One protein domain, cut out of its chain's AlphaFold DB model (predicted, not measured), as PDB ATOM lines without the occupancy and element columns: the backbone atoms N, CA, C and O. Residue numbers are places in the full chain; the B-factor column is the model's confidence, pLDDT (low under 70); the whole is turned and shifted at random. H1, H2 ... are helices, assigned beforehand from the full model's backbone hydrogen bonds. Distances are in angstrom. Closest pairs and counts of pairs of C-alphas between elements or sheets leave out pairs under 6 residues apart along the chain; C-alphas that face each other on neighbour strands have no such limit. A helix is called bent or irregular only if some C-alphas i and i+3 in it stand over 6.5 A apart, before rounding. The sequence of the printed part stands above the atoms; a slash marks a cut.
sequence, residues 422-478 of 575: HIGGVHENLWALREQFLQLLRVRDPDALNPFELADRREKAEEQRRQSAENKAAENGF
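Overview. This is residues 422 to 478 of the 575 residues of an uncharacterized protein of Chondrus crispus (UniProt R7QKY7). Two long, straight helices, H1 and H2, form an open L, with the short link of residues 445 to 450 at its corner. H2 leads away to one side of H1, and the far arms of the L, residues 422 to 433 of H1 and residues 453 to 478, of which 453 to 477 belong to H2, stick out free. The printed part has 57 residues with two named helices, H1 then H2, and no named strand; its class is all helix. The whole is extended, with a radius of gyration of the C-alphas of 18.1 A, and only just flat, with spans of 53 by 36 by 6 A.

Along the chain. H1 is residues 422 to 444, 33.0 A from first to last C-alpha. It begins at C-alpha 422 at (159.319, 116.549, 150.315) and ends at C-alpha 444 at (149.302, 144.376, 164.913). H2, the longest helix by residues, is residues 451 to 477 and measures 37.9 A. It begins at C-alpha 451 at (152.477, 132.598, 171.120) and ends at C-alpha 477 at (157.369, 104.986, 196.646).

Arrangement. H1 and H2 follow each other in the chain but are apart, with no C-alpha of the one within 8 A of the other. They form no hairpin, and neither is bent. In both H1 and H2 every backbone O i to N i+4 pair is within hydrogen-bond range.

Size, cuts and confidence. The two C-alphas farthest apart are those of Val 443 and Phe 478, at 54.9 A. The first and last printed C-alphas, of His 422 and Phe 478, are 50.1 A apart. The printed part has no cut, and the link from H1 to H2, of 6 residues, is short. The mean pLDDT of the printed part is 93.4, and residues 477 to 478 are under 70.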
ATOM      1  N   HIS A 422     160.685 116.051 150.157       91.88
ATOM      2  CA  HIS A 422     159.319 116.549 150.315       91.88
ATOM      3  C   HIS A 422     159.018 116.972 151.759       91.88
ATOM      4  O   HIS A 422     158.491 118.061 151.976       91.88
ATOM      5  N   ILE A 423     159.412 116.163 152.751       90.06
ATOM      6  CA  ILE A 423     159.285 116.497 154.179       90.06
ATOM      7  C   ILE A 423     160.077 117.769 154.503       90.06
ATOM      8  O   ILE A 423     159.557 118.643 155.192       90.06
ATOM      9  N   GLY A 424     161.292 117.904 153.965       92.12
ATOM     10  CA  GLY A 424     162.088 119.126 154.078       92.12
ATOM     11  C   GLY A 424     161.348 120.341 153.515       92.12
ATOM     12  O   GLY A 424     161.223 121.349 154.199       92.12
ATOM     13  N   GLY A 425     160.764 120.226 152.320       92.88
ATOM     14  CA  GLY A 425     159.966 121.300 151.720       92.88
ATOM     15  C   GLY A 425     158.733 121.683 152.544       92.88
ATOM     16  O   GLY A 425     158.456 122.866 152.727       92.88
ATOM     17  N   VAL A 426     158.004 120.704 153.090       93.19
ATOM     18  CA  VAL A 426     156.867 120.964 153.991       93.19
ATOM     19  C   VAL A 426     157.333 121.669 155.266       93.19
ATOM     20  O   VAL A 426     156.686 122.620 155.700       93.19
ATOM     21  N   HIS A 427     158.460 121.249 155.841       93.19
ATOM     22  CA  HIS A 427     159.032 121.872 157.031       93.19
ATOM     23  C   HIS A 427     159.430 123.335 156.780       93.19
ATOM     24  O   HIS A 427     159.061 124.205 157.566       93.19
ATOM     25  N   GLU A 428     160.104 123.626 155.664       95.56
ATOM     26  CA  GLU A 428     160.453 124.999 155.271       95.56
ATOM     27  C   GLU A 428     159.208 125.864 155.040       95.56
ATOM     28  O   GLU A 428     159.141 126.998 155.510       95.56
ATOM     29  N   ASN A 429     158.174 125.323 154.388       95.06
ATOM     30  CA  ASN A 429     156.915 126.043 154.174       95.06
ATOM     31  C   ASN A 429     156.189 126.349 155.493       95.06
ATOM     32  O   ASN A 429     155.679 127.454 155.675       95.06
ATOM     33  N   LEU A 430     156.150 125.392 156.426       92.88
ATOM     34  CA  LEU A 430     155.579 125.601 157.759       92.88
ATOM     35  C   LEU A 430     156.370 126.643 158.550       92.88
ATOM     36  O   LEU A 430     155.776 127.483 159.228       92.88
ATOM     37  N   TRP A 431     157.699 126.620 158.444       95.44
ATOM     38  CA  TRP A 431     158.558 127.608 159.082       95.44
ATOM     39  C   TRP A 431     158.352 129.009 158.491       95.44
ATOM     40  O   TRP A 431     158.167 129.969 159.237       95.44
ATOM     41  N   ALA A 432     158.255 129.131 157.166       96.38
ATOM     42  CA  ALA A 432     157.940 130.391 156.500       96.38
ATOM     43  C   ALA A 432     156.561 130.935 156.911       96.38
ATOM     44  O   ALA A 432     156.428 132.126 157.198       96.38
ATOM     45  N   LEU A 433     155.541 130.073 157.003       97.50
ATOM     46  CA  LEU A 433     154.205 130.459 157.464       97.50
ATOM     47  C   LEU A 433     154.225 130.932 158.926       97.50
ATOM     48  O   LEU A 433     153.579 131.925 159.268       97.50
ATOM     49  N   ARG A 434     155.001 130.258 159.784       95.88
ATOM     50  CA  ARG A 434     155.232 130.670 161.175       95.88
ATOM     51  C   ARG A 434     155.845 132.069 161.238       95.88
ATOM     52  O   ARG A 434     155.348 132.905 161.988       95.88
ATOM     53  N   GLU A 435     156.878 132.342 160.447       96.94
ATOM     54  CA  GLU A 435     157.524 133.660 160.401       96.94
ATOM     55  C   GLU A 435     156.588 134.751 159.865       96.94
ATOM     56  O   GLU A 435     156.513 135.832 160.446       96.94
ATOM     57  N   GLN A 436     155.805 134.470 158.819       97.56
ATOM     58  CA  GLN A 436     154.790 135.404 158.315       97.56
ATOM     59  C   GLN A 436     153.751 135.753 159.386       97.56
ATOM     60  O   GLN A 436     153.404 136.920 159.569       97.56
ATOM     61  N   PHE A 437     153.284 134.757 160.138       97.56
ATOM     62  CA  PHE A 437     152.362 134.976 161.247       97.56
ATOM     63  C   PHE A 437     152.991 135.828 162.360       97.56
ATOM     64  O   PHE A 437     152.346 136.740 162.877       97.56
ATOM     65  N   LEU A 438     154.263 135.596 162.693       96.50
ATOM     66  CA  LEU A 438     154.988 136.419 163.665       96.50
ATOM     67  C   LEU A 438     155.180 137.860 163.188       96.50
ATOM     68  O   LEU A 438     155.071 138.784 163.992       96.50
ATOM     69  N   GLN A 439     155.418 138.076 161.895       97.38
ATOM     70  CA  GLN A 439     155.479 139.420 161.318       97.38
ATOM     71  C   GLN A 439     154.127 140.135 161.415       97.38
ATOM     72  O   GLN A 439     154.086 141.287 161.842       97.38
ATOM     73  N   LEU A 440     153.023 139.451 161.097       97.69
ATOM     74  CA  LEU A 440     151.674 140.007 161.247       97.69
ATOM     75  C   LEU A 440     151.365 140.375 162.702       97.69
ATOM     76  O   LEU A 440     150.809 141.443 162.952       97.69
ATOM     77  N   LEU A 441     151.765 139.534 163.659       97.06
ATOM     78  CA  LEU A 441     151.623 139.845 165.081       97.06
ATOM     79  C   LEU A 441     152.434 141.076 165.485       97.06
ATOM     80  O   LEU A 441     151.878 141.949 166.139       97.06
ATOM     81  N   ARG A 442     153.693 141.201 165.045       97.12
ATOM     82  CA  ARG A 442     154.527 142.382 165.343       97.12
ATOM     83  C   ARG A 442     153.938 143.680 164.793       97.12
ATOM     84  O   ARG A 442     154.092 144.720 165.421       97.12
ATOM     85  N   VAL A 443     153.289 143.631 163.627       97.94
ATOM     86  CA  VAL A 443     152.626 144.801 163.027       97.94
ATOM     87  C   VAL A 443     151.341 145.156 163.774       97.94
ATOM     88  O   VAL A 443     151.041 146.337 163.930       97.94
ATOM     89  N   ARG A 444     150.577 144.152 164.223       97.94
ATOM     90  CA  ARG A 444     149.302 144.376 164.913       97.94
ATOM     91  C   ARG A 444     149.489 144.818 166.364       97.94
ATOM     92  O   ARG A 444     148.842 145.766 166.782       97.94
ATOM     93  N   ASP A 445     150.362 144.129 167.095       97.75
ATOM     94  CA  ASP A 445     150.596 144.287 168.528       97.75
ATOM     95  C   ASP A 445     152.108 144.097 168.811       97.75
ATOM     96  O   ASP A 445     152.551 142.966 169.033       97.75
ATOM     97  N   PRO A 446     152.935 145.162 168.801       95.62
ATOM     98  CA  PRO A 446     154.394 145.037 168.934       95.62
ATOM     99  C   PRO A 446     154.840 144.447 170.281       95.62
ATOM    100  O   PRO A 446     155.903 143.832 170.355       95.62
ATOM    101  N   ASP A 447     154.005 144.580 171.316       96.31
ATOM    102  CA  ASP A 447     154.254 144.055 172.662       96.31
ATOM    103  C   ASP A 447     153.671 142.645 172.886       96.31
ATOM    104  O   ASP A 447     153.840 142.061 173.961       96.31
ATOM    105  N   ALA A 448     152.967 142.069 171.902       94.81
ATOM    106  CA  ALA A 448     152.418 140.727 172.042       94.81
ATOM    107  C   ALA A 448     153.549 139.689 172.114       94.81
ATOM    108  O   ALA A 448     154.359 139.545 171.196       94.81
ATOM    109  N   LEU A 449     153.583 138.922 173.209       93.88
ATOM    110  CA  LEU A 449     154.500 137.792 173.343       93.88
ATOM    111  C   LEU A 449     154.268 136.779 172.217       93.88
ATOM    112  O   LEU A 449     153.129 136.451 171.881       93.88
ATOM    113  N   ASN A 450     155.362 136.228 171.693       95.62
ATOM    114  CA  ASN A 450     155.329 135.176 170.688       95.62
ATOM    115  C   ASN A 450     154.510 133.972 171.212       95.62
ATOM    116  O   ASN A 450     154.938 133.315 172.168       95.62
ATOM    117  N   PRO A 451     153.349 133.651 170.609       93.06
ATOM    118  CA  PRO A 451     152.477 132.598 171.120       93.06
ATOM    119  C   PRO A 451     153.127 131.214 171.038       93.06
ATOM    120  O   PRO A 451     152.812 130.347 171.850       93.06
ATOM    121  N   PHE A 452     154.076 131.011 170.118       94.50
ATOM    122  CA  PHE A 452     154.837 129.767 170.034       94.50
ATOM    123  C   PHE A 452     155.843 129.643 171.178       94.50
ATOM    124  O   PHE A 452     155.960 128.577 171.764       94.50
ATOM    125  N   GLU A 453     156.516 130.729 171.568       94.38
ATOM    126  CA  GLU A 453     157.380 130.697 172.758       94.38
ATOM    127  C   GLU A 453     156.573 130.490 174.038       94.38
ATOM    128  O   GLU A 453     157.044 129.836 174.968       94.38
ATOM    129  N   LEU A 454     155.357 131.035 174.103       93.88
ATOM    130  CA  LEU A 454     154.459 130.805 175.231       93.88
ATOM    131  C   LEU A 454     154.038 129.330 175.307       93.88
ATOM    132  O   LEU A 454     154.026 128.759 176.399       93.88
ATOM    133  N   ALA A 455     153.740 128.709 174.162       91.50
ATOM    134  CA  ALA A 455     153.464 127.280 174.065       91.50
ATOM    135  C   ALA A 455     154.684 126.439 174.483       91.50
ATOM    136  O   ALA A 455     154.541 125.592 175.362       91.50
ATOM    137  N   ASP A 456     155.884 126.746 173.980       93.88
ATOM    138  CA  ASP A 456     157.129 126.058 174.355       93.88
ATOM    139  C   ASP A 456     157.435 126.205 175.856       93.88
ATOM    140  O   ASP A 456     157.875 125.263 176.520       93.88
ATOM    141  N   ARG A 457     157.205 127.393 176.434       95.56
ATOM    142  CA  ARG A 457     157.357 127.630 177.880       95.56
ATOM    143  C   ARG A 457     156.342 126.833 178.684       95.56
ATOM    144  O   ARG A 457     156.697 126.305 179.736       95.56
ATOM    145  N   ARG A 458     155.099 126.744 178.208       96.00
ATOM    146  CA  ARG A 458     154.051 125.945 178.846       96.00
ATOM    147  C   ARG A 458     154.396 124.461 178.802       96.00
ATOM    148  O   ARG A 458     154.310 123.814 179.839       96.00
ATOM    149  N   GLU A 459     154.835 123.949 177.658       94.75
ATOM    150  CA  GLU A 459     155.257 122.556 177.509       94.75
ATOM    151  C   GLU A 459     156.441 122.238 178.427       94.75
ATOM    152  O   GLU A 459     156.370 121.294 179.210       94.75
ATOM    153  N   LYS A 460     157.481 123.085 178.451       95.81
ATOM    154  CA  LYS A 460     158.616 122.926 179.378       95.81
ATOM    155  C   LYS A 460     158.195 122.986 180.846       95.81
ATOM    156  O   LYS A 460     158.728 122.239 181.662       95.81
ATOM    157  N   ALA A 461     157.251 123.855 181.202       96.94
ATOM    158  CA  ALA A 461     156.719 123.924 182.561       96.94
ATOM    159  C   ALA A 461     155.907 122.668 182.924       96.94
ATOM    160  O   ALA A 461     155.996 122.178 184.052       96.94
ATOM    161  N   GLU A 462     155.134 122.119 181.987       95.19
ATOM    162  CA  GLU A 462     154.416 120.852 182.158       95.19
ATOM    163  C   GLU A 462     155.384 119.665 182.257       95.19
ATOM    164  O   GLU A 462     155.185 118.786 183.098       95.19
ATOM    165  N   GLU A 463     156.469 119.662 181.485       94.31
ATOM    166  CA  GLU A 463     157.517 118.645 181.561       94.31
ATOM    167  C   GLU A 463     158.272 118.712 182.893       94.31
ATOM    168  O   GLU A 463     158.450 117.686 183.547       94.31
ATOM    169  N   GLN A 464     158.619 119.908 183.372       96.44
ATOM    170  CA  GLN A 464     159.185 120.088 184.711       96.44
ATOM    171  C   GLN A 464     158.222 119.618 185.804       96.44
ATOM    172  O   GLN A 464     158.645 118.961 186.756       96.44
ATOM    173  N   ARG A 465     156.917 119.887 185.666       96.62
ATOM    174  CA  ARG A 465     155.903 119.360 186.591       96.62
ATOM    175  C   ARG A 465     155.849 117.837 186.552       96.62
ATOM    176  O   ARG A 465     155.833 117.230 187.620       96.62
ATOM    177  N   ARG A 466     155.881 117.218 185.367       94.94
ATOM    178  CA  ARG A 466     155.948 115.756 185.220       94.94
ATOM    179  C   ARG A 466     157.191 115.181 185.885       94.94
ATOM    180  O   ARG A 466     157.048 114.297 186.717       94.94
ATOM    181  N   GLN A 467     158.368 115.738 185.617       94.94
ATOM    182  CA  GLN A 467     159.616 115.297 186.245       94.94
ATOM    183  C   GLN A 467     159.579 115.473 187.769       94.94
ATOM    184  O   GLN A 467     159.997 114.583 188.503       94.94
ATOM    185  N   SER A 468     159.026 116.580 188.275       95.88
ATOM    186  CA  SER A 468     158.871 116.786 189.720       95.88
ATOM    187  C   SER A 468     157.883 115.800 190.354       95.88
ATOM    188  O   SER A 468     158.111 115.339 191.470       95.88
ATOM    189  N   ALA A 469     156.815 115.427 189.641       94.81
ATOM    190  CA  ALA A 469     155.845 114.439 190.095       94.81
ATOM    191  C   ALA A 469     156.428 113.020 190.069       94.81
ATOM    192  O   ALA A 469     156.214 112.269 191.015       94.81
ATOM    193  N   GLU A 470     157.201 112.672 189.039       93.38
ATOM    194  CA  GLU A 470     157.939 111.408 188.958       93.38
ATOM    195  C   GLU A 470     158.985 111.303 190.070       93.38
ATOM    196  O   GLU A 470     159.030 110.293 190.769       93.38
ATOM    197  N   ASN A 471     159.757 112.366 190.314       93.38
ATOM    198  CA  ASN A 471     160.722 112.409 191.414       93.38
ATOM    199  C   ASN A 471     160.029 112.280 192.779       93.38
ATOM    200  O   ASN A 471     160.479 111.506 193.617       93.38
ATOM    201  N   LYS A 472     158.896 112.962 192.987       95.00
ATOM    202  CA  LYS A 472     158.111 112.856 194.226       95.00
ATOM    203  C   LYS A 472     157.470 111.475 194.399       95.00
ATOM    204  O   LYS A 472     157.358 110.982 195.517       95.00
ATOM    205  N   ALA A 473     157.049 110.834 193.309       90.06
ATOM    206  CA  ALA A 473     156.550 109.462 193.334       90.06
ATOM    207  C   ALA A 473     157.668 108.460 193.651       90.06
ATOM    208  O   ALA A 473     157.433 107.515 194.397       90.06
ATOM    209  N   ALA A 474     158.885 108.683 193.146       89.06
ATOM    210  CA  ALA A 474     160.053 107.883 193.498       89.06
ATOM    211  C   ALA A 474     160.455 108.069 194.974       89.06
ATOM    212  O   ALA A 474     160.778 107.091 195.643       89.06
ATOM    213  N   GLU A 475     160.375 109.295 195.493       85.38
ATOM    214  CA  GLU A 475     160.674 109.614 196.895       85.38
ATOM    215  C   GLU A 475     159.646 108.994 197.857       85.38
ATOM    216  O   GLU A 475     160.018 108.366 198.846       85.38
ATOM    217  N   ASN A 476     158.351 109.061 197.528       82.44
ATOM    218  CA  ASN A 476     157.290 108.463 198.348       82.44
ATOM    219  C   ASN A 476     157.146 106.940 198.156       82.44
ATOM    220  O   ASN A 476     156.702 106.241 199.065       82.44
ATOM    221  N   GLY A 477     157.510 106.405 196.988       64.94
ATOM    222  CA  GLY A 477     157.369 104.986 196.646       64.94
ATOM    223  C   GLY A 477     158.371 104.061 197.341       64.94
ATOM    224  O   GLY A 477     158.155 102.852 197.370       64.94
ATOM    225  N   PHE A 478     159.437 104.603 197.937       58.75
ATOM    226  CA  PHE A 478     160.415 103.828 198.710       58.75
ATOM    227  C   PHE A 478     160.124 103.812 200.224       58.75
ATOM    228  O   PHE A 478     160.848 103.185 200.994       58.75
TER     229      PHE A 478